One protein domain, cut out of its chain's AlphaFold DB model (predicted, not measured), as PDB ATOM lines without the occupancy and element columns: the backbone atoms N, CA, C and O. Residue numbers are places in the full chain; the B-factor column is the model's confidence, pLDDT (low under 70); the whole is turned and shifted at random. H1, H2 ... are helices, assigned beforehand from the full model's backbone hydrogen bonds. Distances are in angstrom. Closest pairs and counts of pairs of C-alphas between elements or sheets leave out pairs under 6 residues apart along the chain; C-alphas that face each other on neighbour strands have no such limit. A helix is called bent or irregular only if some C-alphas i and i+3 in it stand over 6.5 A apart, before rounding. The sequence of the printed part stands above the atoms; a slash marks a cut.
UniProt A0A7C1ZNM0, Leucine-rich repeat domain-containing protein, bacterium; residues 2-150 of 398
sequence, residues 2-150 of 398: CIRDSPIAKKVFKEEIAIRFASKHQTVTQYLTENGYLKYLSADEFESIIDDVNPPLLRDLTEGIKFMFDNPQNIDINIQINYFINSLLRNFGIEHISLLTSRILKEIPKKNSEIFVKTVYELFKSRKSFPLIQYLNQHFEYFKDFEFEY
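Overview. This is residues 2 to 150 of the 398 residues of the protein "Leucine-rich repeat domain-containing protein" of bacterium (UniProt A0A7C1ZNM0). Two helical hairpins, H4 with H5 and H7 with H8, are set crosswise, H5 crossing H7 steeply, with short H6 in the middle of the model; at one end of the longest axis H1, H2 and H3 form a smaller group. Residues 2 to 9, of which 7 to 9 belong to H1, stick out at that end, and residues 71 to 76, the short link from H4 to H5, stick out too. The printed part has 149 residues with eight named helices, H1 to H8 in chain order, and no named strand: all helix. It is compact, with a radius of gyration of the C-alphas of 16.3 A and spans of 48 by 36 by 23 A.

Along the chain. H1, residues 7 to 22, begins at C-alpha 7 (-22.885, -16.240, 6.394) and measures 22.6 A. H2 is residues 26 to 34 and H3 residues 43 to 53. H4, residues 56 to 70, measures 20.9 A, and H5, residues 77 to 91, 21.6 A. H6 is residues 97 to 105. H7, residues 110 to 124, measures 22.1 A. H8, residues 132 to 143, ends at C-alpha 143 (-2.117, -25.558, -25.019). H3 is only just irregular, with C-alphas 48 and 51 6.7 A apart; H7 is irregular, with C-alphas 111 and 114 7.2 A apart, and H8 too, with C-alphas 138 and 141 8.3 A apart.

Arrangement. With residues 17 to 21 alone, H1 touches H2 at a steep tilt of 47 degrees; their closest C-alphas, of Phe 21 and Thr 29, are 5.1 A apart. With residues 18 to 22 alone it touches H3, closest at Ala 22 and Ile 49, C-alphas 5.8 A apart. H2 touches H4, of which residues 56 to 57 alone take part, closest at the C-alphas of Gln 30 and Pro 56, 7.1 A. The hairpin of H4 and H5 has a shallow tilt of 6 degrees, opposite ways, closest at the C-alphas of Leu 61 and Phe 84, 6.4 A. H5 touches H7 at a steep tilt of 65 degrees, closest at the C-alphas of Asn 78 and Thr 119, 6.5 A. H8, with residues 134 to 139 alone, touches H6, closest at the C-alphas of Ser 98 and Tyr 135, 4.8 A. H7 and H8 form a hairpin, closest at the C-alphas of Glu 114 and Tyr 142, 5.3 A. H1 and H8 are apart. In H1, H2, H4, H5 and H6 every O i to N i+4 pair is within hydrogen-bond range; in H3 4 of 7, in H7 9 of 11, in H8 5 of 8.

Size, cuts and confidence. The C-alphas farthest apart, of Cys 2 and Asn 74, are 52.4 A apart. The printed part has no cut and no long link. Its mean pLDDT is 85.2, with residues 2 to 5 and 72 to 75 under 70.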
ATOM      1  N   CYS A   2     -34.854 -16.853   7.206       37.25
ATOM      2  CA  CYS A   2     -34.423 -18.154   6.693       37.25
ATOM      3  C   CYS A   2     -32.952 -18.399   7.058       37.25
ATOM      4  O   CYS A   2     -32.073 -17.664   6.622       37.25
ATOM      5  N   ILE A   3     -32.690 -19.462   7.821       49.03
ATOM      6  CA  ILE A   3     -31.344 -19.931   8.203       49.03
ATOM      7  C   ILE A   3     -30.467 -20.230   6.964       49.03
ATOM      8  O   ILE A   3     -29.243 -20.203   7.052       49.03
ATOM      9  N   ARG A   4     -31.082 -20.432   5.787       50.34
ATOM     10  CA  ARG A   4     -30.419 -20.766   4.513       50.34
ATOM     11  C   ARG A   4     -29.370 -19.756   4.021       50.34
ATOM     12  O   ARG A   4     -28.479 -20.168   3.286       50.34
ATOM     13  N   ASP A   5     -29.418 -18.492   4.446       60.50
ATOM     14  CA  ASP A   5     -28.488 -17.456   3.959       60.50
ATOM     15  C   ASP A   5     -27.640 -16.776   5.036       60.50
ATOM     16  O   ASP A   5     -27.006 -15.759   4.766       60.50
ATOM     17  N   SER A   6     -27.550 -17.351   6.240       83.19
ATOM     18  CA  SER A   6     -26.625 -16.842   7.258       83.19
ATOM     19  C   SER A   6     -25.164 -17.101   6.841       83.19
ATOM     20  O   SER A   6     -24.781 -18.269   6.699       83.19
ATOM     21  N   PRO A   7     -24.313 -16.062   6.681       83.31
ATOM     22  CA  PRO A   7     -22.885 -16.240   6.394       83.31
ATOM     23  C   PRO A   7     -22.179 -17.073   7.468       83.31
ATOM     24  O   PRO A   7     -21.305 -17.879   7.157       83.31
ATOM     25  N   ILE A   8     -22.617 -16.929   8.722       86.81
ATOM     26  CA  ILE A   8     -22.109 -17.691   9.866       86.81
ATOM     27  C   ILE A   8     -22.472 -19.170   9.712       86.81
ATOM     28  O   ILE A   8     -21.606 -20.025   9.856       86.81
ATOM     29  N   ALA A   9     -23.720 -19.486   9.348       84.31
ATOM     30  CA  ALA A   9     -24.139 -20.874   9.144       84.31
ATOM     31  C   ALA A   9     -23.389 -21.534   7.975       84.31
ATOM     32  O   ALA A   9     -22.973 -22.684   8.089       84.31
ATOM     33  N   LYS A  10     -23.161 -20.799   6.874       83.38
ATOM     34  CA  LYS A  10     -22.357 -21.285   5.738       83.38
ATOM     35  C   LYS A  10     -20.912 -21.567   6.155       83.38
ATOM     36  O   LYS A  10     -20.375 -22.593   5.757       83.38
ATOM     37  N   LYS A  11     -20.308 -20.695   6.967       87.50
ATOM     38  CA  LYS A  11     -18.952 -20.891   7.495       87.50
ATOM     39  C   LYS A  11     -18.864 -22.140   8.379       87.50
ATOM     40  O   LYS A  11     -18.074 -23.023   8.076       87.50
ATOM     41  N   VAL A  12     -19.731 -22.252   9.388       88.81
ATOM     42  CA  VAL A  12     -19.759 -23.406  10.308       88.81
ATOM     43  C   VAL A  12     -19.967 -24.719   9.548       88.81
ATOM     44  O   VAL A  12     -19.322 -25.720   9.836       88.81
ATOM     45  N   PHE A  13     -20.838 -24.719   8.537       88.94
ATOM     46  CA  PHE A  13     -21.082 -25.905   7.721       88.94
ATOM     47  C   PHE A  13     -19.848 -26.347   6.917       88.94
ATOM     48  O   PHE A  13     -19.555 -27.538   6.863       88.94
ATOM     49  N   LYS A  14     -19.105 -25.404   6.321       89.00
ATOM     50  CA  LYS A  14     -17.845 -25.703   5.618       89.00
ATOM     51  C   LYS A  14     -16.782 -26.253   6.565       89.00
ATOM     52  O   LYS A  14     -16.147 -27.252   6.240       89.00
ATOM     53  N   GLU A  15     -16.631 -25.633   7.736       89.00
ATOM     54  CA  GLU A  15     -15.690 -26.073   8.771       89.00
ATOM     55  C   GLU A  15     -15.994 -27.509   9.217       89.00
ATOM     56  O   GLU A  15     -15.089 -28.338   9.268       89.00
ATOM     57  N   GLU A  16     -17.269 -27.844   9.444       92.06
ATOM     58  CA  GLU A  16     -17.668 -29.205   9.813       92.06
ATOM     59  C   GLU A  16     -17.341 -30.218   8.703       92.06
ATOM     60  O   GLU A  16     -16.817 -31.294   8.992       92.06
ATOM     61  N   ILE A  17     -17.588 -29.882   7.428       90.38
ATOM     62  CA  ILE A  17     -17.210 -30.745   6.295       90.38
ATOM     63  C   ILE A  17     -15.698 -30.986   6.294       90.38
ATOM     64  O   ILE A  17     -15.273 -32.140   6.206       90.38
ATOM     65  N   ALA A  18     -14.894 -29.928   6.418       87.44
ATOM     66  CA  ALA A  18     -13.437 -30.022   6.405       87.44
ATOM     67  C   ALA A  18     -12.910 -30.879   7.569       87.44
ATOM     68  O   ALA A  18     -12.130 -31.800   7.338       87.44
ATOM     69  N   ILE A  19     -13.396 -30.652   8.796       89.12
ATOM     70  CA  ILE A  19     -13.017 -31.424   9.993       89.12
ATOM     71  C   ILE A  19     -13.351 -32.907   9.813       89.12
ATOM     72  O   ILE A  19     -12.520 -33.784  10.061       89.12
ATOM     73  N   ARG A  20     -14.574 -33.212   9.364       90.75
ATOM     74  CA  ARG A  20     -15.032 -34.594   9.180       90.75
ATOM     75  C   ARG A  20     -14.258 -35.302   8.083       90.75
ATOM     76  O   ARG A  20     -13.908 -36.468   8.250       90.75
ATOM     77  N   PHE A  21     -13.962 -34.609   6.991       87.94
ATOM     78  CA  PHE A  21     -13.176 -35.171   5.906       87.94
ATOM     79  C   PHE A  21     -11.714 -35.405   6.324       87.94
ATOM     80  O   PHE A  21     -11.168 -36.479   6.082       87.94
ATOM     81  N   ALA A  22     -11.118 -34.465   7.063       86.69
ATOM     82  CA  ALA A  22      -9.760 -34.577   7.597       86.69
ATOM     83  C   ALA A  22      -9.597 -35.674   8.668       86.69
ATOM     84  O   ALA A  22      -8.474 -36.075   8.960       86.69
ATOM     85  N   SER A  23     -10.690 -36.216   9.225       87.12
ATOM     86  CA  SER A  23     -10.639 -37.345  10.170       87.12
ATOM     87  C   SER A  23     -10.084 -38.644   9.568       87.12
ATOM     88  O   SER A  23      -9.766 -39.569  10.314       87.12
ATOM     89  N   LYS A  24     -10.002 -38.742   8.230       84.75
ATOM     90  CA  LYS A  24      -9.551 -39.927   7.471       84.75
ATOM     91  C   LYS A  24     -10.386 -41.194   7.717       84.75
ATOM     92  O   LYS A  24     -10.028 -42.267   7.241       84.75
ATOM     93  N   HIS A  25     -11.527 -41.091   8.405       89.06
ATOM     94  CA  HIS A  25     -12.417 -42.227   8.613       89.06
ATOM     95  C   HIS A  25     -13.113 -42.593   7.296       89.06
ATOM     96  O   HIS A  25     -13.953 -41.836   6.808       89.06
ATOM     97  N   GLN A  26     -12.789 -43.761   6.738       85.75
ATOM     98  CA  GLN A  26     -13.169 -44.163   5.376       85.75
ATOM     99  C   GLN A  26     -14.664 -43.990   5.070       85.75
ATOM    100  O   GLN A  26     -15.024 -43.447   4.032       85.75
ATOM    101  N   THR A  27     -15.551 -44.404   5.979       88.81
ATOM    102  CA  THR A  27     -17.004 -44.276   5.766       88.81
ATOM    103  C   THR A  27     -17.474 -42.822   5.734       88.81
ATOM    104  O   THR A  27     -18.394 -42.489   4.993       88.81
ATOM    105  N   VAL A  28     -16.837 -41.940   6.510       88.88
ATOM    106  CA  VAL A  28     -17.181 -40.515   6.576       88.88
ATOM    107  C   VAL A  28     -16.688 -39.808   5.321       88.88
ATOM    108  O   VAL A  28     -17.447 -39.079   4.687       88.88
ATOM    109  N   THR A  29     -15.438 -40.052   4.921       88.56
ATOM    110  CA  THR A  29     -14.850 -39.446   3.720       88.56
ATOM    111  C   THR A  29     -15.567 -39.912   2.456       88.56
ATOM    112  O   THR A  29     -15.881 -39.087   1.594       88.56
ATOM    113  N   GLN A  30     -15.922 -41.198   2.376       87.88
ATOM    114  CA  GLN A  30     -16.745 -41.747   1.300       87.88
ATOM    115  C   GLN A  30     -18.129 -41.096   1.270       87.88
ATOM    116  O   GLN A  30     -18.515 -40.561   0.235       87.88
ATOM    117  N   TYR A  31     -18.836 -41.035   2.404       90.62
ATOM    118  CA  TYR A  31     -20.158 -40.411   2.477       90.62
ATOM    119  C   TYR A  31     -20.140 -38.945   2.018       90.62
ATOM    120  O   TYR A  31     -20.978 -38.535   1.212       90.62
ATOM    121  N   LEU A  32     -19.177 -38.154   2.501       91.00
ATOM    122  CA  LEU A  32     -19.054 -36.738   2.145       91.00
ATOM    123  C   LEU A  32     -18.774 -36.541   0.649       91.00
ATOM    124  O   LEU A  32     -19.337 -35.634   0.032       91.00
ATOM    125  N   THR A  33     -17.949 -37.411   0.065       88.88
ATOM    126  CA  THR A  33     -17.618 -37.392  -1.366       88.88
ATOM    127  C   THR A  33     -18.810 -37.829  -2.221       88.88
ATOM    128  O   THR A  33     -19.200 -37.147  -3.168       88.88
ATOM    129  N   GLU A  34     -19.436 -38.957  -1.888       88.62
ATOM    130  CA  GLU A  34     -20.535 -39.544  -2.663       88.62
ATOM    131  C   GLU A  34     -21.766 -38.636  -2.717       88.62
ATOM    132  O   GLU A  34     -22.436 -38.554  -3.746       88.62
ATOM    133  N   ASN A  35     -22.011 -37.890  -1.638       89.19
ATOM    134  CA  ASN A  35     -23.122 -36.949  -1.534       89.19
ATOM    135  C   ASN A  35     -22.764 -35.519  -1.987       89.19
ATOM    136  O   ASN A  35     -23.594 -34.613  -1.878       89.19
ATOM    137  N   GLY A  36     -21.552 -35.294  -2.506       88.31
ATOM    138  CA  GLY A  36     -21.167 -34.018  -3.109       88.31
ATOM    139  C   GLY A  36     -21.047 -32.864  -2.113       88.31
ATOM    140  O   GLY A  36     -21.368 -31.727  -2.461       88.31
ATOM    141  N   TYR A  37     -20.632 -33.133  -0.871       90.44
ATOM    142  CA  TYR A  37     -20.434 -32.092   0.146       90.44
ATOM    143  C   TYR A  37     -19.143 -31.291  -0.070       90.44
ATOM    144  O   TYR A  37     -19.062 -30.136   0.342       90.44
ATOM    145  N   LEU A  38     -18.149 -31.859  -0.755       89.62
ATOM    146  CA  LEU A  38     -16.846 -31.209  -0.960       89.62
ATOM    147  C   LEU A  38     -16.932 -29.959  -1.845       89.62
ATOM    148  O   LEU A  38     -16.102 -29.061  -1.715       89.62
ATOM    149  N   LYS A  39     -18.009 -29.831  -2.628       88.25
ATOM    150  CA  LYS A  39     -18.261 -28.657  -3.469       88.25
ATOM    151  C   LYS A  39     -18.501 -27.350  -2.702       88.25
ATOM    152  O   LYS A  39     -18.564 -26.257  -3.255       88.25
ATOM    153  N   TYR A  40     -18.766 -27.459  -1.400       89.19
ATOM    154  CA  TYR A  40     -18.983 -26.290  -0.550       89.19
ATOM    155  C   TYR A  40     -17.672 -25.709  -0.019       89.19
ATOM    156  O   TYR A  40     -17.663 -24.556   0.425       89.19
ATOM    157  N   LEU A  41     -16.583 -26.471  -0.076       89.06
ATOM    158  CA  LEU A  41     -15.255 -26.008   0.299       89.06
ATOM    159  C   LEU A  41     -14.714 -25.052  -0.769       89.06
ATOM    160  O   LEU A  41     -15.007 -25.186  -1.954       89.06
ATOM    161  N   SER A  42     -13.943 -24.058  -0.346       86.50
ATOM    162  CA  SER A  42     -13.079 -23.290  -1.246       86.50
ATOM    163  C   SER A  42     -11.976 -24.181  -1.823       86.50
ATOM    164  O   SER A  42     -11.703 -25.257  -1.289       86.50
ATOM    165  N   ALA A  43     -11.350 -23.740  -2.915       83.62
ATOM    166  CA  ALA A  43     -10.243 -24.473  -3.528       83.62
ATOM    167  C   ALA A  43      -9.104 -24.719  -2.521       83.62
ATOM    168  O   ALA A  43      -8.642 -25.849  -2.417       83.62
ATOM    169  N   ASP A  44      -8.746 -23.712  -1.716       84.44
ATOM    170  CA  ASP A  44      -7.691 -23.812  -0.696       84.44
ATOM    171  C   ASP A  44      -8.057 -24.805   0.422       84.44
ATOM    172  O   ASP A  44      -7.249 -25.648   0.815       84.44
ATOM    173  N   GLU A  45      -9.300 -24.745   0.925       88.50
ATOM    174  CA  GLU A  45      -9.800 -25.692   1.933       88.50
ATOM    175  C   GLU A  45      -9.777 -27.125   1.390       88.50
ATOM    176  O   GLU A  45      -9.320 -28.038   2.075       88.50
ATOM    177  N   PHE A  46     -10.242 -27.324   0.154       89.44
ATOM    178  CA  PHE A  46     -10.250 -28.630  -0.493       89.44
ATOM    179  C   PHE A  46      -8.832 -29.159  -0.730       89.44
ATOM    180  O   PHE A  46      -8.554 -30.308  -0.391       89.44
ATOM    181  N   GLU A  47      -7.924 -28.326  -1.247       88.25
ATOM    182  CA  GLU A  47      -6.521 -28.676  -1.487       88.25
ATOM    183  C   GLU A  47      -5.825 -29.142  -0.206       88.25
ATOM    184  O   GLU A  47      -5.204 -30.205  -0.204       88.25
ATOM    185  N   SER A  48      -6.033 -28.429   0.906       86.94
ATOM    186  CA  SER A  48      -5.401 -28.738   2.196       86.94
ATOM    187  C   SER A  48      -5.756 -30.111   2.779       86.94
ATOM    188  O   SER A  48      -4.990 -30.656   3.570       86.94
ATOM    189  N   ILE A  49      -6.907 -30.681   2.402       85.31
ATOM    190  CA  ILE A  49      -7.399 -31.949   2.961       85.31
ATOM    191  C   ILE A  49      -7.345 -33.109   1.964       85.31
ATOM    192  O   ILE A  49      -7.295 -34.269   2.376       85.31
ATOM    193  N   ILE A  50      -7.375 -32.838   0.654       83.94
ATOM    194  CA  ILE A  50      -7.483 -33.897  -0.356       83.94
ATOM    195  C   ILE A  50      -6.166 -34.671  -0.544       83.94
ATOM    196  O   ILE A  50      -6.215 -35.870  -0.835       83.94
ATOM    197  N   ASP A  51      -5.012 -34.036  -0.294       77.81
ATOM    198  CA  ASP A  51      -3.682 -34.679  -0.273       77.81
ATOM    199  C   ASP A  51      -3.548 -35.767   0.780       77.81
ATOM    200  O   ASP A  51      -2.982 -36.830   0.526       77.81
ATOM    201  N   ASP A  52      -4.155 -35.531   1.929       77.06
ATOM    202  CA  ASP A  52      -3.981 -36.349   3.114       77.06
ATOM    203  C   ASP A  52      -4.906 -37.570   3.166       77.06
ATOM    204  O   ASP A  52      -4.637 -38.521   3.907       77.06
ATOM    205  N   VAL A  53      -6.019 -37.506   2.434       80.00
ATOM    206  CA  VAL A  53      -7.127 -38.469   2.510       80.00
ATOM    207  C   VAL A  53      -7.163 -39.397   1.296       80.00
ATOM    208  O   VAL A  53      -7.516 -40.561   1.462       80.00
ATOM    209  N   ASN A  54      -6.835 -38.891   0.097       78.00
ATOM    210  CA  ASN A  54      -6.957 -39.578  -1.198       78.00
ATOM    211  C   ASN A  54      -8.196 -40.508  -1.297       78.00
ATOM    212  O   ASN A  54      -8.065 -41.734  -1.229       78.00
ATOM    213  N   PRO A  55      -9.417 -39.947  -1.390       81.38
ATOM    214  CA  PRO A  55     -10.651 -40.705  -1.221       81.38
ATOM    215  C   PRO A  55     -10.769 -41.844  -2.251       81.38
ATOM    216  O   PRO A  55     -10.430 -41.626  -3.417       81.38
ATOM    217  N   PRO A  56     -11.317 -43.019  -1.869       83.25
ATOM    218  CA  PRO A  56     -11.419 -44.184  -2.753       83.25
ATOM    219  C   PRO A  56     -12.025 -43.855  -4.116       83.25
ATOM    220  O   PRO A  56     -11.467 -44.232  -5.135       83.25
ATOM    221  N   LEU A  57     -13.083 -43.037  -4.148       82.69
ATOM    222  CA  LEU A  57     -13.705 -42.615  -5.400       82.69
ATOM    223  C   LEU A  57     -12.726 -41.899  -6.346       82.69
ATOM    224  O   LEU A  57     -12.767 -42.136  -7.547       82.69
ATOM    225  N   LEU A  58     -11.853 -41.021  -5.838       83.06
ATOM    226  CA  LEU A  58     -10.873 -40.330  -6.682       83.06
ATOM    227  C   LEU A  58      -9.848 -41.316  -7.245       83.06
ATOM    228  O   LEU A  58      -9.520 -41.236  -8.429       83.06
ATOM    229  N   ARG A  59      -9.384 -42.263  -6.423       85.19
ATOM    230  CA  ARG A  59      -8.490 -43.338  -6.861       85.19
ATOM    231  C   ARG A  59      -9.153 -44.191  -7.942       85.19
ATOM    232  O   ARG A  59      -8.583 -44.343  -9.014       85.19
ATOM    233  N   ASP A  60     -10.370 -44.669  -7.700       85.75
ATOM    234  CA  ASP A  60     -11.096 -45.550  -8.618       85.75
ATOM    235  C   ASP A  60     -11.401 -44.838  -9.954       85.75
ATOM    236  O   ASP A  60     -11.278 -45.423 -11.031       85.75
ATOM    237  N   LEU A  61     -11.728 -43.538  -9.919       83.31
ATOM    238  CA  LEU A  61     -11.884 -42.720 -11.127       83.31
ATOM    239  C   LEU A  61     -10.555 -42.548 -11.876       83.31
ATOM    240  O   LEU A  61     -10.533 -42.614 -13.103       83.31
ATOM    241  N   THR A  62      -9.452 -42.353 -11.152       86.62
ATOM    242  CA  THR A  62      -8.115 -42.209 -11.743       86.62
ATOM    243  C   THR A  62      -7.651 -43.518 -12.388       86.62
ATOM    244  O   THR A  62      -7.140 -43.503 -13.507       86.62
ATOM    245  N   GLU A  63      -7.885 -44.660 -11.740       87.50
ATOM    246  CA  GLU A  63      -7.637 -45.995 -12.296       87.50
ATOM    247  C   GLU A  63      -8.493 -46.265 -13.535       87.50
ATOM    248  O   GLU A  63      -7.974 -46.746 -14.542       87.50
ATOM    249  N   GLY A  64      -9.773 -45.879 -13.511       85.56
ATOM    250  CA  GLY A  64     -10.640 -45.951 -14.684       85.56
ATOM    251  C   GLY A  64     -10.094 -45.138 -15.861       85.56
ATOM    252  O   GLY A  64     -10.043 -45.641 -16.981       85.56
ATOM    253  N   ILE A  65      -9.593 -43.923 -15.607       85.00
ATOM    254  CA  ILE A  65      -8.943 -43.091 -16.631       85.00
ATOM    255  C   ILE A  65      -7.683 -43.754 -17.194       85.00
ATOM    256  O   ILE A  65      -7.523 -43.794 -18.415       85.00
ATOM    257  N   LYS A  66      -6.818 -44.328 -16.348       86.12
ATOM    258  CA  LYS A  66      -5.639 -45.083 -16.816       86.12
ATOM    259  C   LYS A  66      -6.043 -46.254 -17.704       86.12
ATOM    260  O   LYS A  66      -5.535 -46.381 -18.813       86.12
ATOM    261  N   PHE A  67      -6.994 -47.062 -17.241       84.75
ATOM    262  CA  PHE A  67      -7.449 -48.244 -17.962       84.75
ATOM    263  C   PHE A  67      -7.975 -47.903 -19.362       84.75
ATOM    264  O   PHE A  67      -7.647 -48.606 -20.316       84.75
ATOM    265  N   MET A  68      -8.736 -46.809 -19.497       81.00
ATOM    266  CA  MET A  68      -9.231 -46.324 -20.793       81.00
ATOM    267  C   MET A  68      -8.097 -45.943 -21.742       81.00
ATOM    268  O   MET A  68      -8.113 -46.299 -22.918       81.00
ATOM    269  N   PHE A  69      -7.099 -45.231 -21.228       83.12
ATOM    270  CA  PHE A  69      -5.946 -44.814 -22.013       83.12
ATOM    271  C   PHE A  69      -5.045 -45.979 -22.445       83.12
ATOM    272  O   PHE A  69      -4.422 -45.906 -23.506       83.12
ATOM    273  N   ASP A  70      -4.973 -47.036 -21.638       82.88
ATOM    274  CA  ASP A  70      -4.213 -48.246 -21.955       82.88
ATOM    275  C   ASP A  70      -4.988 -49.199 -22.882       82.88
ATOM    276  O   ASP A  70      -4.376 -49.994 -23.595       82.88
ATOM    277  N   ASN A  71      -6.322 -49.091 -22.924       81.00
ATOM    278  CA  ASN A  71      -7.209 -49.936 -23.723       81.00
ATOM    279  C   ASN A  71      -8.178 -49.087 -24.565       81.00
ATOM    280  O   ASN A  71      -9.383 -49.087 -24.284       81.00
ATOM    281  N   PRO A  72      -7.696 -48.386 -25.608       69.94
ATOM    282  CA  PRO A  72      -8.558 -47.627 -26.507       69.94
ATOM    283  C   PRO A  72      -9.455 -48.597 -27.295       69.94
ATOM    284  O   PRO A  72      -9.088 -49.113 -28.348       69.94
ATOM    285  N   GLN A  73     -10.626 -48.908 -26.743       69.38
ATOM    286  CA  GLN A  73     -11.683 -49.640 -27.438       69.38
ATOM    287  C   GLN A  73     -12.249 -48.775 -28.577       69.38
ATOM    288  O   GLN A  73     -12.020 -47.571 -28.630       69.38
ATOM    289  N   ASN A  74     -13.070 -49.361 -29.451       54.84
ATOM    290  CA  ASN A  74     -13.734 -48.684 -30.581       54.84
ATOM    291  C   ASN A  74     -14.783 -47.609 -30.174       54.84
ATOM    292  O   ASN A  74     -15.627 -47.220 -30.979       54.84
ATOM    293  N   ILE A  75     -14.784 -47.177 -28.910       63.72
ATOM    294  CA  ILE A  75     -15.644 -46.130 -28.350       63.72
ATOM    295  C   ILE A  75     -14.802 -44.857 -28.257       63.72
ATOM    296  O   ILE A  75     -13.685 -44.901 -27.748       63.72
ATOM    297  N   ASP A  76     -15.347 -43.729 -28.712       74.56
ATOM    298  CA  ASP A  76     -14.674 -42.428 -28.654       74.56
ATOM    299  C   ASP A  76     -14.205 -42.120 -27.220       74.56
ATOM    300  O   ASP A  76     -15.007 -42.008 -26.286       74.56
ATOM    301  N   ILE A  77     -12.888 -41.981 -27.059       72.12
ATOM    302  CA  ILE A  77     -12.230 -41.709 -25.780       72.12
ATOM    303  C   ILE A  77     -12.790 -40.451 -25.102       72.12
ATOM    304  O   ILE A  77     -12.865 -40.395 -23.875       72.12
ATOM    305  N   ASN A  78     -13.289 -39.480 -25.876       71.81
ATOM    306  CA  ASN A  78     -13.927 -38.277 -25.348       71.81
ATOM    307  C   ASN A  78     -15.250 -38.582 -24.637       71.81
ATOM    308  O   ASN A  78     -15.533 -37.988 -23.596       71.81
ATOM    309  N   ILE A  79     -16.051 -39.520 -25.156       76.06
ATOM    310  CA  ILE A  79     -17.312 -39.940 -24.520       76.06
ATOM    311  C   ILE A  79     -17.011 -40.581 -23.168       76.06
ATOM    312  O   ILE A  79     -17.687 -40.296 -22.176       76.06
ATOM    313  N   GLN A  80     -15.980 -41.422 -23.115       75.88
ATOM    314  CA  GLN A  80     -15.620 -42.098 -21.879       75.88
ATOM    315  C   GLN A  80     -15.042 -41.108 -20.859       75.88
ATOM    316  O   GLN A  80     -15.536 -41.043 -19.736       75.88
ATOM    317  N   ILE A  81     -14.098 -40.247 -21.258       76.81
ATOM    318  CA  ILE A  81     -13.565 -39.174 -20.403       76.81
ATOM    319  C   ILE A  81     -14.704 -38.298 -19.849       76.81
ATOM    320  O   ILE A  81     -14.739 -38.021 -18.650       76.81
ATOM    321  N   ASN A  82     -15.696 -37.939 -20.671       80.69
ATOM    322  CA  ASN A  82     -16.858 -37.165 -20.231       80.69
ATOM    323  C   ASN A  82     -17.654 -37.863 -19.109       80.69
ATOM    324  O   ASN A  82     -18.080 -37.210 -18.155       80.69
ATOM    325  N   TYR A  83     -17.834 -39.187 -19.165       82.31
ATOM    326  CA  TYR A  83     -18.497 -39.937 -18.090       82.31
ATOM    327  C   TYR A  83     -17.751 -39.802 -16.753       82.31
ATOM    328  O   TYR A  83     -18.350 -39.438 -15.736       82.31
ATOM    329  N   PHE A  84     -16.435 -40.031 -16.762       80.69
ATOM    330  CA  PHE A  84     -15.602 -39.953 -15.559       80.69
ATOM    331  C   PHE A  84     -15.557 -38.539 -14.984       80.69
ATOM    332  O   PHE A  84     -15.709 -38.348 -13.777       80.69
ATOM    333  N   ILE A  85     -15.433 -37.531 -15.844       81.44
ATOM    334  CA  ILE A  85     -15.420 -36.138 -15.417       81.44
ATOM    335  C   ILE A  85     -16.783 -35.719 -14.837       81.44
ATOM    336  O   ILE A  85     -16.823 -35.055 -13.802       81.44
ATOM    337  N   ASN A  86     -17.913 -36.128 -15.422       82.94
ATOM    338  CA  ASN A  86     -19.223 -35.841 -14.821       82.94
ATOM    339  C   ASN A  86     -19.383 -36.506 -13.443       82.94
ATOM    340  O   ASN A  86     -20.023 -35.929 -12.560       82.94
ATOM    341  N   SER A  87     -18.767 -37.675 -13.232       82.69
ATOM    342  CA  SER A  87     -18.670 -38.290 -11.904       82.69
ATOM    343  C   SER A  87     -17.859 -37.409 -10.944       82.69
ATOM    344  O   SER A  87     -18.354 -37.071  -9.869       82.69
ATOM    345  N   LEU A  88     -16.677 -36.927 -11.358       83.12
ATOM    346  CA  LEU A  88     -15.877 -35.986 -10.558       83.12
ATOM    347  C   LEU A  88     -16.682 -34.736 -10.181       83.12
ATOM    348  O   LEU A  88     -16.689 -34.334  -9.022       83.12
ATOM    349  N   LEU A  89     -17.427 -34.153 -11.120       83.31
ATOM    350  CA  LEU A  89     -18.241 -32.968 -10.854       83.31
ATOM    351  C   LEU A  89     -19.353 -33.207  -9.837       83.31
ATOM    352  O   LEU A  89     -19.592 -32.361  -8.978       83.31
ATOM    353  N   ARG A  90     -20.058 -34.335  -9.947       84.94
ATOM    354  CA  ARG A  90     -21.144 -34.676  -9.022       84.94
ATOM    355  C   ARG A  90     -20.626 -34.798  -7.588       84.94
ATOM    356  O   ARG A  90     -21.336 -34.436  -6.654       84.94
ATOM    357  N   ASN A  91     -19.411 -35.316  -7.437       86.50
ATOM    358  CA  ASN A  91     -18.862 -35.730  -6.155       86.50
ATOM    359  C   ASN A  91     -17.936 -34.690  -5.507       86.50
ATOM    360  O   ASN A  91     -17.954 -34.520  -4.290       86.50
ATOM    361  N   PHE A  92     -17.177 -33.953  -6.309       88.38
ATOM    362  CA  PHE A  92     -16.227 -32.953  -5.828       88.38
ATOM    363  C   PHE A  92     -16.676 -31.526  -6.124       88.38
ATOM    364  O   PHE A  92     -16.468 -30.667  -5.283       88.38
ATOM    365  N   GLY A  93     -17.358 -31.280  -7.242       89.12
ATOM    366  CA  GLY A  93     -17.728 -29.934  -7.681       89.12
ATOM    367  C   GLY A  93     -16.810 -29.393  -8.778       89.12
ATOM    368  O   GLY A  93     -15.701 -29.880  -8.996       89.12
ATOM    369  N   ILE A  94     -17.311 -28.416  -9.538       89.44
ATOM    370  CA  ILE A  94     -16.625 -27.894 -10.735       89.44
ATOM    371  C   ILE A  94     -15.505 -26.919 -10.389       89.44
ATOM    372  O   ILE A  94     -14.523 -26.824 -11.115       89.44
ATOM    373  N   GLU A  95     -15.623 -26.230  -9.266       88.25
ATOM    374  CA  GLU A  95     -14.620 -25.327  -8.714       88.25
ATOM    375  C   GLU A  95     -13.290 -26.027  -8.398       88.25
ATOM    376  O   GLU A  95     -12.242 -25.394  -8.478       88.25
ATOM    377  N   HIS A  96     -13.309 -27.340  -8.144       91.56
ATOM    378  CA  HIS A  96     -12.107 -28.126  -7.837       91.56
ATOM    379  C   HIS A  96     -11.493 -28.824  -9.054       91.56
ATOM    380  O   HIS A  96     -10.481 -29.515  -8.923       91.56
ATOM    381  N   ILE A  97     -12.076 -28.663 -10.249       91.44
ATOM    382  CA  ILE A  97     -11.674 -29.422 -11.442       91.44
ATOM    383  C   ILE A  97     -10.203 -29.206 -11.814       91.44
ATOM    384  O   ILE A  97      -9.529 -30.159 -12.184       91.44
ATOM    385  N   SER A  98      -9.673 -27.990 -11.656       91.75
ATOM    386  CA  SER A  98      -8.279 -27.670 -11.989       91.75
ATOM    387  C   SER A  98      -7.295 -28.462 -11.122       91.75
ATOM    388  O   SER A  98      -6.353 -29.073 -11.640       91.75
ATOM    389  N   LEU A  99      -7.572 -28.541  -9.813       91.44
ATOM    390  CA  LEU A  99      -6.789 -29.340  -8.873       91.44
ATOM    391  C   LEU A  99      -6.938 -30.836  -9.165       91.44
ATOM    392  O   LEU A  99      -5.938 -31.545  -9.247       91.44
ATOM    393  N   LEU A 100      -8.167 -31.323  -9.354       91.00
ATOM    394  CA  LEU A 100      -8.433 -32.736  -9.646       91.00
ATOM    395  C   LEU A 100      -7.728 -33.193 -10.927       91.00
ATOM    396  O   LEU A 100      -7.086 -34.243 -10.921       91.00
ATOM    397  N   THR A 101      -7.767 -32.383 -11.986       92.00
ATOM    398  CA  THR A 101      -7.016 -32.635 -13.221       92.00
ATOM    399  C   THR A 101      -5.521 -32.736 -12.937       92.00
ATOM    400  O   THR A 101      -4.900 -33.719 -13.331       92.00
ATOM    401  N   SER A 102      -4.950 -31.790 -12.181       91.88
ATOM    402  CA  SER A 102      -3.531 -31.819 -11.789       91.88
ATOM    403  C   SER A 102      -3.146 -33.102 -11.048       91.88
ATOM    404  O   SER A 102      -2.051 -33.626 -11.244       91.88
ATOM    405  N   ARG A 103      -4.035 -33.632 -10.201       89.75
ATOM    406  CA  ARG A 103      -3.806 -34.892  -9.474       89.75
ATOM    407  C   ARG A 103      -3.817 -36.088 -10.416       89.75
ATOM    408  O   ARG A 103      -2.871 -36.865 -10.406       89.75
ATOM    409  N   ILE A 104      -4.842 -36.193 -11.259       89.56
ATOM    410  CA  ILE A 104      -4.976 -37.283 -12.236       89.56
ATOM    411  C   ILE A 104      -3.769 -37.300 -13.185       89.56
ATOM    412  O   ILE A 104      -3.241 -38.367 -13.494       89.56
ATOM    413  N   LEU A 105      -3.262 -36.128 -13.586       91.81
ATOM    414  CA  LEU A 105      -2.082 -36.007 -14.447       91.81
ATOM    415  C   LEU A 105      -0.809 -36.628 -13.860       91.81
ATOM    416  O   LEU A 105       0.026 -37.104 -14.626       91.81
ATOM    417  N   LYS A 106      -0.660 -36.665 -12.529       90.25
ATOM    418  CA  LYS A 106       0.482 -37.324 -11.865       90.25
ATOM    419  C   LYS A 106       0.448 -38.843 -12.018       90.25
ATOM    420  O   LYS A 106       1.462 -39.507 -11.823       90.25
ATOM    421  N   GLU A 107      -0.720 -39.384 -12.329       88.62
ATOM    422  CA  GLU A 107      -1.010 -40.804 -12.267       88.62
ATOM    423  C   GLU A 107      -1.211 -41.451 -13.646       88.62
ATOM    424  O   GLU A 107      -1.090 -42.674 -13.758       88.62
ATOM    425  N   ILE A 108      -1.495 -40.664 -14.688       86.62
ATOM    426  CA  ILE A 108      -1.682 -41.150 -16.064       86.62
ATOM    427  C   ILE A 108      -0.393 -41.031 -16.903       86.62
ATOM    428  O   ILE A 108       0.463 -40.191 -16.617       86.62
ATOM    429  N   PRO A 109      -0.226 -41.835 -17.975       86.06
ATOM    430  CA  PRO A 109       0.941 -41.733 -18.852       86.06
ATOM    431  C   PRO A 109       1.071 -40.349 -19.508       86.06
ATOM    432  O   PRO A 109       0.105 -39.843 -20.077       86.06
ATOM    433  N   LYS A 110       2.289 -39.784 -19.545       87.62
ATOM    434  CA  LYS A 110       2.566 -38.445 -20.120       87.62
ATOM    435  C   LYS A 110       2.046 -38.251 -21.549       87.62
ATOM    436  O   LYS A 110       1.586 -37.167 -21.888       87.62
ATOM    437  N   LYS A 111       2.086 -39.304 -22.375       87.00
ATOM    438  CA  LYS A 111       1.562 -39.296 -23.756       87.00
ATOM    439  C   LYS A 111       0.063 -38.958 -23.845       87.00
ATOM    440  O   LYS A 111      -0.399 -38.547 -24.898       87.00
ATOM    441  N   ASN A 112      -0.676 -39.127 -22.748       87.56
ATOM    442  CA  ASN A 112      -2.124 -38.940 -22.671       87.56
ATOM    443  C   ASN A 112      -2.524 -37.663 -21.913       87.56
ATOM    444  O   ASN A 112      -3.693 -37.279 -21.940       87.56
ATOM    445  N   SER A 113      -1.570 -36.999 -21.249       91.44
ATOM    446  CA  SER A 113      -1.800 -35.788 -20.455       91.44
ATOM    447  C   SER A 113      -2.449 -34.673 -21.270       91.44
ATOM    448  O   SER A 113      -3.436 -34.088 -20.837       91.44
ATOM    449  N   GLU A 114      -1.932 -34.428 -22.475       91.62
ATOM    450  CA  GLU A 114      -2.439 -33.380 -23.362       91.62
ATOM    451  C   GLU A 114      -3.889 -33.640 -23.787       91.62
ATOM    452  O   GLU A 114      -4.727 -32.745 -23.693       91.62
ATOM    453  N   ILE A 115      -4.201 -34.881 -24.185       88.62
ATOM    454  CA  ILE A 115      -5.560 -35.290 -24.567       88.62
ATOM    455  C   ILE A 115      -6.508 -35.071 -23.388       88.62
ATOM    456  O   ILE A 115      -7.526 -34.403 -23.540       88.62
ATOM    457  N   PHE A 116      -6.152 -35.560 -22.196       90.38
ATOM    458  CA  PHE A 116      -6.992 -35.416 -21.010       90.38
ATOM    459  C   PHE A 116      -7.279 -33.944 -20.674       90.38
ATOM    460  O   PHE A 116      -8.437 -33.565 -20.493       90.38
ATOM    461  N   VAL A 117      -6.241 -33.103 -20.643       93.25
ATOM    462  CA  VAL A 117      -6.361 -31.674 -20.320       93.25
ATOM    463  C   VAL A 117      -7.238 -30.936 -21.328       93.25
ATOM    464  O   VAL A 117      -8.093 -30.139 -20.924       93.25
ATOM    465  N   LYS A 118      -7.052 -31.199 -22.627       91.62
ATOM    466  CA  LYS A 118      -7.843 -30.579 -23.696       91.62
ATOM    467  C   LYS A 118      -9.295 -31.050 -23.665       91.62
ATOM    468  O   LYS A 118     -10.188 -30.216 -23.778       91.62
ATOM    469  N   THR A 119      -9.557 -32.337 -23.421       89.31
ATOM    470  CA  THR A 119     -10.929 -32.857 -23.299       89.31
ATOM    471  C   THR A 119     -11.663 -32.238 -22.107       89.31
ATOM    472  O   THR A 119     -12.812 -31.826 -22.251       89.31
ATOM    473  N   VAL A 120     -11.019 -32.101 -20.938       91.19
ATOM    474  CA  VAL A 120     -11.620 -31.408 -19.778       91.19
ATOM    475  C   VAL A 120     -11.967 -29.955 -20.129       91.19
ATOM    476  O   VAL A 120     -13.063 -29.498 -19.806       91.19
ATOM    477  N   TYR A 121     -11.065 -29.234 -20.806       92.12
ATOM    478  CA  TYR A 121     -11.322 -27.864 -21.260       92.12
ATOM    479  C   TYR A 121     -12.517 -27.799 -22.222       92.12
ATOM    480  O   TYR A 121     -13.453 -27.043 -21.973       92.12
ATOM    481  N   GLU A 122     -12.538 -28.622 -23.271       89.75
ATOM    482  CA  GLU A 122     -13.606 -28.630 -24.281       89.75
ATOM    483  C   GLU A 122     -14.986 -28.930 -23.684       89.75
ATOM    484  O   GLU A 122     -15.980 -28.298 -24.043       89.75
ATOM    485  N   LEU A 123     -15.051 -29.834 -22.704       87.38
ATOM    486  CA  LEU A 123     -16.298 -30.173 -22.016       87.38
ATOM    487  C   LEU A 123     -16.861 -29.022 -21.166       87.38
ATOM    488  O   LEU A 123     -18.066 -29.008 -20.877       87.38
ATOM    489  N   PHE A 124     -16.019 -28.070 -20.742       88.44
ATOM    490  CA  PHE A 124     -16.391 -27.068 -19.739       88.44
ATOM    491  C   PHE A 124     -16.183 -25.613 -20.109       88.44
ATOM    492  O   PHE A 124     -16.745 -24.767 -19.413       88.44
ATOM    493  N   LYS A 125     -15.472 -25.295 -21.191       88.06
ATOM    494  CA  LYS A 125     -15.180 -23.913 -21.606       88.06
ATOM    495  C   LYS A 125     -16.423 -23.017 -21.686       88.06
ATOM    496  O   LYS A 125     -16.345 -21.835 -21.376       88.06
ATOM    497  N   SER A 126     -17.586 -23.586 -22.013       86.50
ATOM    498  CA  SER A 126     -18.867 -22.871 -22.108       86.50
ATOM    499  C   SER A 126     -19.639 -22.752 -20.784       86.50
ATOM    500  O   SER A 126     -20.631 -22.022 -20.703       86.50
ATOM    501  N   ARG A 127     -19.228 -23.455 -19.721       88.00
ATOM    502  CA  ARG A 127     -19.917 -23.423 -18.425       88.00
ATOM    503  C   ARG A 127     -19.464 -22.212 -17.619       88.00
ATOM    504  O   ARG A 127     -18.312 -22.118 -17.220       88.00
ATOM    505  N   LYS A 128     -20.409 -21.345 -17.245       86.12
ATOM    506  CA  LYS A 128     -20.145 -20.141 -16.430       86.12
ATOM    507  C   LYS A 128     -19.424 -20.421 -15.100       86.12
ATOM    508  O   LYS A 128     -18.717 -19.558 -14.598       86.12
ATOM    509  N   SER A 129     -19.640 -21.595 -14.509       87.25
ATOM    510  CA  SER A 129     -19.026 -22.007 -13.241       87.25
ATOM    511  C   SER A 129     -17.651 -22.661 -13.399       87.25
ATOM    512  O   SER A 129     -17.038 -22.994 -12.392       87.25
ATOM    513  N   PHE A 130     -17.181 -22.902 -14.627       90.00
ATOM    514  CA  PHE A 130     -15.859 -23.474 -14.860       90.00
ATOM    515  C   PHE A 130     -14.785 -22.439 -14.499       90.00
ATOM    516  O   PHE A 130     -14.830 -21.325 -15.030       90.00
ATOM    517  N   PRO A 131     -13.815 -22.764 -13.622       89.81
ATOM    518  CA  PRO A 131     -12.735 -21.850 -13.259       89.81
ATOM    519  C   PRO A 131     -11.689 -21.758 -14.385       89.81
ATOM    520  O   PRO A 131     -10.523 -22.099 -14.206       89.81
ATOM    521  N   LEU A 132     -12.110 -21.291 -15.565       90.88
ATOM    522  CA  LEU A 132     -11.362 -21.340 -16.822       90.88
ATOM    523  C   LEU A 132      -9.956 -20.734 -16.712       90.88
ATOM    524  O   LEU A 132      -8.981 -21.372 -17.092       90.88
ATOM    525  N   ILE A 133      -9.832 -19.528 -16.152       90.81
ATOM    526  CA  ILE A 133      -8.530 -18.858 -16.002       90.81
ATOM    527  C   ILE A 133      -7.599 -19.634 -15.062       90.81
ATOM    528  O   ILE A 133      -6.426 -19.817 -15.375       90.81
ATOM    529  N   GLN A 134      -8.112 -20.130 -13.932       90.38
ATOM    530  CA  GLN A 134      -7.325 -20.948 -13.006       90.38
ATOM    531  C   GLN A 134      -6.886 -22.257 -13.667       90.38
ATOM    532  O   GLN A 134      -5.731 -22.653 -13.532       90.38
ATOM    533  N   TYR A 135      -7.798 -22.904 -14.397       93.19
ATOM    534  CA  TYR A 135      -7.528 -24.130 -15.135       93.19
ATOM    535  C   TYR A 135      -6.414 -23.925 -16.161       93.19
ATOM    536  O   TYR A 135      -5.415 -24.640 -16.146       93.19
ATOM    537  N   LEU A 136      -6.541 -22.904 -17.011       92.75
ATOM    538  CA  LEU A 136      -5.533 -22.603 -18.021       92.75
ATOM    539  C   LEU A 136      -4.196 -22.219 -17.389       92.75
ATOM    540  O   LEU A 136      -3.179 -22.712 -17.845       92.75
ATOM    541  N   ASN A 137      -4.168 -21.430 -16.312       92.06
ATOM    542  CA  ASN A 137      -2.917 -21.100 -15.620       92.06
ATOM    543  C   ASN A 137      -2.164 -22.330 -15.094       92.06
ATOM    544  O   ASN A 137      -0.937 -22.332 -15.099       92.06
ATOM    545  N   GLN A 138      -2.876 -23.360 -14.627       93.12
ATOM    546  CA  GLN A 138      -2.255 -24.591 -14.122       93.12
ATOM    547  C   GLN A 138      -1.777 -25.518 -15.245       93.12
ATOM    548  O   GLN A 138      -0.828 -26.269 -15.046       93.12
ATOM    549  N   HIS A 139      -2.417 -25.451 -16.414       94.38
ATOM    550  CA  HIS A 139      -2.262 -26.441 -17.484       94.38
ATOM    551  C   HIS A 139      -1.810 -25.839 -18.820       94.38
ATOM    552  O   HIS A 139      -1.889 -26.502 -19.851       94.38
ATOM    553  N   PHE A 140      -1.342 -24.585 -18.834       90.38
ATOM    554  CA  PHE A 140      -1.096 -23.826 -20.069       90.38
ATOM    555  C   PHE A 140      -0.073 -24.493 -20.997       90.38
ATOM    556  O   PHE A 140      -0.154 -24.362 -22.216       90.38
ATOM    557  N   GLU A 141       0.875 -25.250 -20.437       91.75
ATOM    558  CA  GLU A 141       1.907 -25.956 -21.202       91.75
ATOM    559  C   GLU A 141       1.350 -26.966 -22.217       91.75
ATOM    560  O   GLU A 141       2.009 -27.231 -23.225       91.75
ATOM    561  N   TYR A 142       0.132 -27.470 -21.993       93.44
ATOM    562  CA  TYR A 142      -0.566 -28.401 -22.883       93.44
ATOM    563  C   TYR A 142      -1.339 -27.698 -24.016       93.44
ATOM    564  O   TYR A 142      -1.933 -28.368 -24.859       93.44
ATOM    565  N   PHE A 143      -1.342 -26.361 -24.062       89.94
ATOM    566  CA  PHE A 143      -2.117 -25.558 -25.019       89.94
ATOM    567  C   PHE A 143      -1.255 -24.765 -26.019       89.94
ATOM    568  O   PHE A 143      -1.758 -23.842 -26.648       89.94
ATOM    569  N   LYS A 144       0.031 -25.106 -26.198       84.81
ATOM    570  CA  LYS A 144       0.961 -24.330 -27.050       84.81
ATOM    571  C   LYS A 144       0.465 -24.103 -28.483       84.81
ATOM    572  O   LYS A 144       0.590 -22.992 -28.981       84.81
ATOM    573  N   ASP A 145      -0.136 -25.124 -29.089       84.19
ATOM    574  CA  ASP A 145      -0.662 -25.081 -30.462       84.19
ATOM    575  C   ASP A 145      -2.199 -25.040 -30.491       84.19
ATOM    576  O   ASP A 145      -2.836 -25.514 -31.432       84.19
ATOM    577  N   PHE A 146      -2.822 -24.565 -29.410       84.94
ATOM    578  CA  PHE A 146      -4.273 -24.565 -29.279       84.94
ATOM    579  C   PHE A 146      -4.873 -23.228 -29.722       84.94
ATOM    580  O   PHE A 146      -4.555 -22.174 -29.168       84.94
ATOM    581  N   GLU A 147      -5.785 -23.275 -30.693       85.19
ATOM    582  CA  GLU A 147      -6.555 -22.106 -31.119       85.19
ATOM    583  C   GLU A 147      -7.731 -21.873 -30.170       85.19
ATOM    584  O   GLU A 147      -8.702 -22.631 -30.127       85.19
ATOM    585  N   PHE A 148      -7.639 -20.810 -29.380       83.62
ATOM    586  CA  PHE A 148      -8.700 -20.428 -28.461       83.62
ATOM    587  C   PHE A 148      -9.748 -19.541 -29.136       83.62
ATOM    588  O   PHE A 148      -9.434 -18.677 -29.947       83.62
ATOM    589  N   GLU A 149     -11.004 -19.698 -28.717       80.06
ATOM    590  CA  GLU A 149     -12.136 -18.868 -29.166       80.06
ATOM    591  C   GLU A 149     -12.111 -17.439 -28.594       80.06
ATOM    592  O   GLU A 149     -12.906 -16.588 -28.995       80.06
ATOM    593  N   TYR A 150     -11.224 -17.180 -27.632       78.31
ATOM    594  CA  TYR A 150     -11.105 -15.907 -26.939       78.31
ATOM    595  C   TYR A 150      -9.654 -15.441 -26.919       78.31
ATOM    596  O   TYR A 150      -8.738 -16.259 -26.811       78.31
TER     597      TYR A 150